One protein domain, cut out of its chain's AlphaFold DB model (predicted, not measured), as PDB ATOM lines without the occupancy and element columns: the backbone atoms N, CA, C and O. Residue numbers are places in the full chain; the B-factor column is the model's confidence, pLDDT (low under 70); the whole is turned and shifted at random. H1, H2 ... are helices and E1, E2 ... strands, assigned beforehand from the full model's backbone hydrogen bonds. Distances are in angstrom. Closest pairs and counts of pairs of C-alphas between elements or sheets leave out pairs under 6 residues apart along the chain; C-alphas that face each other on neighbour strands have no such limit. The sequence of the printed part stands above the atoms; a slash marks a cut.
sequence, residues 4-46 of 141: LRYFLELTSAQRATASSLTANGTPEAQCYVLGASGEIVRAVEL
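AT A GLANCE: This is residues 4 to 46 of the 141 residues of the protein "Plasmid related protein" of Paraburkholderia sp. Msb3 (UniProt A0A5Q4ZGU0). A small antiparallel sheet of three strands, E1, E2 and E3, has one short helix, H1, crossing over one face, above E2 and E3, while the other face is bare of named helices. E2 and E3 form a hairpin, and the short E1 lies along the other side of E2. The loop of this hairpin, with Ala 36, and the link from H1 to E2, with Asn 24, lie towards opposite ends of the longest axis. The printed part has 43 residues, with one named helix and three named strands in the order E1, H1, E2, E3, and the class is mixed, helices and strands. It is compact, with a radius of gyration of the C-alphas of 9.0 A, and the C-alphas span 27 by 18 by 16 A.

IN THESE COORDINATES: The longest strand by residues is E3, residues 40 to 45, 14.1 A from first to last C-alpha; it ends at C-alpha 45 at (-36.722, 12.665, -57.078). E2 holds residues 30 to 34 and is 12.7 A long. E1 holds residues 4 to 6, 7.2 A, and begins at C-alpha 4 at (-26.265, 11.763, -51.775). H1 holds residues 12 to 21, 14.5 A from first to last C-alpha, beginning at C-alpha 12 at (-33.536, 2.787, -39.830).

HOW THE PARTS SIT: The sheet runs E1, E2, E3, with E1 and E3 as edge strands and E2 as the inner strand. E2 and E3 are antiparallel, with 154 degrees between their directions; N 44 and O 31 are 2.7 A apart and N 33 and O 42 are 2.9 A apart, both within hydrogen-bond range. E1 and E2 are antiparallel at 138 degrees, with N 32 and O 5 at 2.8 A and N 5 and O 32 at 3.0 A, within hydrogen-bond range. H1 is on the sheet at a height over the sheet of 9.8 A, and it lies over E2 and E3. On the local plane its line and that of E3 stand at 62 degrees, only just across the strands. The closest C-alphas of H1 and E3 are those of Gln 14 and Ile 40, 6.8 A apart; those of H1 and E2 are Ala 18 and Tyr 32, 7.9 A apart. In H1 every O i to N i+4 pair is within hydrogen-bond range.

THE WHOLE: The two C-alphas farthest apart are those of Asn 24 and Ala 36, at 27.5 A. The printed part has no cut. The links E1 to H1 and E2 to E3 are tight, the link H1 to E2 is short, and no link is long. The mean pLDDT of the printed part is 85.3, and residues 23 to 25 are under 70.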
ATOM      1  N   LEU A   4     -25.052  12.357 -51.217       87.44
ATOM      2  CA  LEU A   4     -26.265  11.763 -51.775       87.44
ATOM      3  C   LEU A   4     -26.314  10.262 -51.452       87.44
ATOM      4  O   LEU A   4     -25.281   9.590 -51.532       87.44
ATOM      5  N   ARG A   5     -27.489   9.761 -51.065       88.19
ATOM      6  CA  ARG A   5     -27.734   8.347 -50.746       88.19
ATOM      7  C   ARG A   5     -29.067   7.865 -51.302       88.19
ATOM      8  O   ARG A   5     -30.039   8.621 -51.273       88.19
ATOM      9  N   TYR A   6     -29.134   6.613 -51.740       88.31
ATOM     10  CA  TYR A   6     -30.406   5.939 -52.013       88.31
ATOM     11  C   TYR A   6     -31.147   5.640 -50.704       88.31
ATOM     12  O   TYR A   6     -30.527   5.483 -49.652       88.31
ATOM     13  N   PHE A   7     -32.475   5.489 -50.758       88.50
ATOM     14  CA  PHE A   7     -33.285   5.120 -49.587       88.50
ATOM     15  C   PHE A   7     -32.768   3.867 -48.854       88.50
ATOM     16  O   PHE A   7     -32.750   3.803 -47.625       88.50
ATOM     17  N   LEU A   8     -32.305   2.868 -49.607       84.88
ATOM     18  CA  LEU A   8     -31.808   1.603 -49.060       84.88
ATOM     19  C   LEU A   8     -30.471   1.753 -48.322       84.88
ATOM     20  O   LEU A   8     -30.170   0.955 -47.439       84.88
ATOM     21  N   GLU A   9     -29.707   2.802 -48.604       87.19
ATOM     22  CA  GLU A   9     -28.450   3.100 -47.910       87.19
ATOM     23  C   GLU A   9     -28.677   3.858 -46.592       87.19
ATOM     24  O   GLU A   9     -27.743   4.052 -45.812       87.19
ATOM     25  N   LEU A  10     -29.911   4.301 -46.333       90.56
ATOM     26  CA  LEU A  10     -30.271   4.997 -45.106       90.56
ATOM     27  C   LEU A  10     -30.375   4.030 -43.920       90.56
ATOM     28  O   LEU A  10     -30.884   2.913 -44.035       90.56
ATOM     29  N   THR A  11     -29.963   4.509 -42.748       91.69
ATOM     30  CA  THR A  11     -30.215   3.864 -41.451       91.69
ATOM     31  C   THR A  11     -31.714   3.784 -41.152       91.69
ATOM     32  O   THR A  11     -32.508   4.552 -41.692       91.69
ATOM     33  N   SER A  12     -32.123   2.917 -40.223       89.69
ATOM     34  CA  SER A  12     -33.536   2.787 -39.830       89.69
ATOM     35  C   SER A  12     -34.156   4.110 -39.359       89.69
ATOM     36  O   SER A  12     -35.289   4.418 -39.722       89.69
ATOM     37  N   ALA A  13     -33.403   4.917 -38.602       90.81
ATOM     38  CA  ALA A  13     -33.856   6.235 -38.153       90.81
ATOM     39  C   ALA A  13     -34.049   7.199 -39.335       90.81
ATOM     40  O   ALA A  13     -35.091   7.840 -39.450       90.81
ATOM     41  N   GLN A  14     -33.084   7.244 -40.258       92.44
ATOM     42  CA  GLN A  14     -33.182   8.053 -41.473       92.44
ATOM     43  C   GLN A  14     -34.336   7.597 -42.374       92.44
ATOM     44  O   GLN A  14     -35.041   8.443 -42.908       92.44
ATOM     45  N   ARG A  15     -34.584   6.289 -42.520       91.75
ATOM     46  CA  ARG A  15     -35.723   5.778 -43.303       91.75
ATOM     47  C   ARG A  15     -37.060   6.224 -42.721       91.75
ATOM     48  O   ARG A  15     -37.919   6.655 -43.479       91.75
ATOM     49  N   ALA A  16     -37.214   6.202 -41.395       89.31
ATOM     50  CA  ALA A  16     -38.418   6.722 -40.746       89.31
ATOM     51  C   ALA A  16     -38.627   8.217 -41.053       89.31
ATOM     52  O   ALA A  16     -39.733   8.633 -41.400       89.31
ATOM     53  N   THR A  17     -37.554   9.015 -41.008       89.62
ATOM     54  CA  THR A  17     -37.596  10.424 -41.423       89.62
ATOM     55  C   THR A  17     -37.946  10.565 -42.907       89.62
ATOM     56  O   THR A  17     -38.843  11.334 -43.243       89.62
ATOM     57  N   ALA A  18     -37.305   9.807 -43.795       87.88
ATOM     58  CA  ALA A  18     -37.553   9.823 -45.235       87.88
ATOM     59  C   ALA A  18     -39.018   9.517 -45.578       87.88
ATOM     60  O   ALA A  18     -39.631  10.269 -46.332       87.88
ATOM     61  N   SER A  19     -39.608   8.487 -44.964       84.25
ATOM     62  CA  SER A  19     -41.020   8.138 -45.156       84.25
ATOM     63  C   SER A  19     -41.974   9.244 -44.695       84.25
ATOM     64  O   SER A  19     -43.023   9.435 -45.302       84.25
ATOM     65  N   SER A  20     -41.615  10.007 -43.655       84.69
ATOM     66  CA  SER A  20     -42.422  11.149 -43.195       84.69
ATOM     67  C   SER A  20     -42.354  12.369 -44.126       84.69
ATOM     68  O   SER A  20     -43.271  13.186 -44.136       84.69
ATOM     69  N   LEU A  21     -41.289  12.486 -44.930       80.19
ATOM     70  CA  LEU A  21     -41.109  13.571 -45.900       80.19
ATOM     71  C   LEU A  21     -41.901  13.338 -47.194       80.19
ATOM     72  O   LEU A  21     -42.177  14.285 -47.932       80.19
ATOM     73  N   THR A  22     -42.284  12.096 -47.478       70.31
ATOM     74  CA  THR A  22     -43.022  11.714 -48.684       70.31
ATOM     75  C   THR A  22     -44.505  11.558 -48.378       70.31
ATOM     76  O   THR A  22     -45.002  10.445 -48.241       70.31
ATOM     77  N   ALA A  23     -45.235  12.674 -48.294       56.41
ATOM     78  CA  ALA A  23     -46.648  12.684 -47.896       56.41
ATOM     79  C   ALA A  23     -47.586  11.807 -48.765       56.41
ATOM     80  O   ALA A  23     -48.656  11.458 -48.288       56.41
ATOM     81  N   ASN A  24     -47.197  11.446 -50.000       56.59
ATOM     82  CA  ASN A  24     -47.970  10.603 -50.936       56.59
ATOM     83  C   ASN A  24     -47.080   9.754 -51.886       56.59
ATOM     84  O   ASN A  24     -47.522   9.378 -52.970       56.59
ATOM     85  N   GLY A  25     -45.805   9.518 -51.550       64.56
ATOM     86  CA  GLY A  25     -44.806   9.004 -52.504       64.56
ATOM     87  C   GLY A  25     -44.165   7.669 -52.126       64.56
ATOM     88  O   GLY A  25     -44.275   7.214 -50.993       64.56
ATOM     89  N   THR A  26     -43.454   7.078 -53.085       76.62
ATOM     90  CA  THR A  26     -42.517   5.957 -52.922       76.62
ATOM     91  C   THR A  26     -41.150   6.513 -52.496       76.62
ATOM     92  O   THR A  26     -40.429   7.030 -53.354       76.62
ATOM     93  N   PRO A  27     -40.769   6.480 -51.202       82.94
ATOM     94  CA  PRO A  27     -39.482   7.020 -50.742       82.94
ATOM     95  C   PRO A  27     -38.275   6.328 -51.396       82.94
ATOM     96  O   PRO A  27     -37.211   6.920 -51.543       82.94
ATOM     97  N   GLU A  28     -38.447   5.102 -51.885       82.75
ATOM     98  CA  GLU A  28     -37.461   4.373 -52.678       82.75
ATOM     99  C   GLU A  28     -37.171   5.041 -54.031       82.75
ATOM    100  O   GLU A  28     -36.059   4.926 -54.535       82.75
ATOM    101  N   ALA A  29     -38.123   5.788 -54.601       81.00
ATOM    102  CA  ALA A  29     -37.955   6.538 -55.852       81.00
ATOM    103  C   ALA A  29     -37.236   7.888 -55.652       81.00
ATOM    104  O   ALA A  29     -37.296   8.781 -56.501       81.00
ATOM    105  N   GLN A  30     -36.567   8.065 -54.513       85.94
ATOM    106  CA  GLN A  30     -35.856   9.281 -54.157       85.94
ATOM    107  C   GLN A  30     -34.435   8.973 -53.684       85.94
ATOM    108  O   GLN A  30     -34.150   7.946 -53.065       85.94
ATOM    109  N   CYS A  31     -33.548   9.930 -53.930       86.06
ATOM    110  CA  CYS A  31     -32.279  10.045 -53.233       86.06
ATOM    111  C   CYS A  31     -32.369  11.112 -52.142       86.06
ATOM    112  O   CYS A  31     -33.094  12.099 -52.260       86.06
ATOM    113  N   TYR A  32     -31.574  10.953 -51.092       89.38
ATOM    114  CA  TYR A  32     -31.583  11.822 -49.925       89.38
ATOM    115  C   TYR A  32     -30.221  12.482 -49.754       89.38
ATOM    116  O   TYR A  32     -29.178  11.828 -49.783       89.38
ATOM    117  N   VAL A  33     -30.234  13.804 -49.594       89.50
ATOM    118  CA  VAL A  33     -29.046  14.583 -49.255       89.50
ATOM    119  C   VAL A  33     -28.887  14.548 -47.746       89.50
ATOM    120  O   VAL A  33     -29.727  15.086 -47.022       89.50
ATOM    121  N   LEU A  34     -27.806  13.929 -47.289       92.81
ATOM    122  CA  LEU A  34     -27.424  13.933 -45.885       92.81
ATOM    123  C   LEU A  34     -26.536  15.137 -45.587       92.81
ATOM    124  O   LEU A  34     -25.637  15.454 -46.371       92.81
ATOM    125  N   GLY A  35     -26.795  15.802 -44.465       90.62
ATOM    126  CA  GLY A  35     -25.962  16.873 -43.940       90.62
ATOM    127  C   GLY A  35     -24.766  16.346 -43.147       90.62
ATOM    128  O   GLY A  35     -24.499  15.145 -43.096       90.62
ATOM    129  N   ALA A  36     -23.993  17.256 -42.553       90.12
ATOM    130  CA  ALA A  36     -22.721  16.904 -41.915       90.12
ATOM    131  C   ALA A  36     -22.887  16.021 -40.666       90.12
ATOM    132  O   ALA A  36     -21.967  15.274 -40.339       90.12
ATOM    133  N   SER A  37     -24.043  16.082 -39.999       90.00
ATOM    134  CA  SER A  37     -24.386  15.235 -38.851       90.00
ATOM    135  C   SER A  37     -25.202  13.990 -39.231       90.00
ATOM    136  O   SER A  37     -25.634  13.251 -38.348       90.00
ATOM    137  N   GLY A  38     -25.383  13.713 -40.528       88.50
ATOM    138  CA  GLY A  38     -26.135  12.556 -41.025       88.50
ATOM    139  C   GLY A  38     -27.656  12.739 -41.033       88.50
ATOM    140  O   GLY A  38     -28.390  11.804 -41.347       88.50
ATOM    141  N   GLU A  39     -28.151  13.928 -40.717       92.56
ATOM    142  CA  GLU A  39     -29.548  14.315 -40.860       92.56
ATOM    143  C   GLU A  39     -29.962  14.381 -42.336       92.56
ATOM    144  O   GLU A  39     -29.173  14.775 -43.198       92.56
ATOM    145  N   ILE A  40     -31.212  14.024 -42.641       90.62
ATOM    146  CA  ILE A  40     -31.773  14.226 -43.980       90.62
ATOM    147  C   ILE A  40     -32.101  15.707 -44.145       90.62
ATOM    148  O   ILE A  40     -32.954  16.240 -43.442       90.62
ATOM    149  N   VAL A  41     -31.449  16.354 -45.106       92.12
ATOM    150  CA  VAL A  41     -31.649  17.778 -45.411       92.12
ATOM    151  C   VAL A  41     -32.683  17.960 -46.518       92.12
ATOM    152  O   VAL A  41     -33.449  18.921 -46.514       92.12
ATOM    153  N   ARG A  42     -32.692  17.056 -47.503       87.56
ATOM    154  CA  ARG A  42     -33.539  17.165 -48.696       87.56
ATOM    155  C   ARG A  42     -33.751  15.805 -49.352       87.56
ATOM    156  O   ARG A  42     -32.807  15.024 -49.442       87.56
ATOM    157  N   ALA A  43     -34.946  15.586 -49.890       87.25
ATOM    158  CA  ALA A  43     -35.235  14.514 -50.837       87.25
ATOM    159  C   ALA A  43     -35.143  15.018 -52.288       87.25
ATOM    160  O   ALA A  43     -35.520  16.151 -52.589       87.25
ATOM    161  N   VAL A  44     -34.620  14.184 -53.181       83.94
ATOM    162  CA  VAL A  44     -34.429  14.453 -54.608       83.94
ATOM    163  C   VAL A  44     -35.079  13.318 -55.384       83.94
ATOM    164  O   VAL A  44     -34.708  12.162 -55.211       83.94
ATOM    165  N   GLU A  45     -36.048  13.645 -56.231       85.88
ATOM    166  CA  GLU A  45     -36.722  12.665 -57.078       85.88
ATOM    167  C   GLU A  45     -35.752  12.055 -58.098       85.88
ATOM    168  O   GLU A  45     -35.007  12.770 -58.775       85.88
ATOM    169  N   LEU A  46     -35.778  10.728 -58.212       85.06
ATOM    170  CA  LEU A  46     -35.080  10.005 -59.262       85.06
ATOM    171  C   LEU A  46     -35.909  10.043 -60.544       85.06
ATOM    172  O   LEU A  46     -37.067   9.635 -60.552       85.06
TER     173      LEU A  46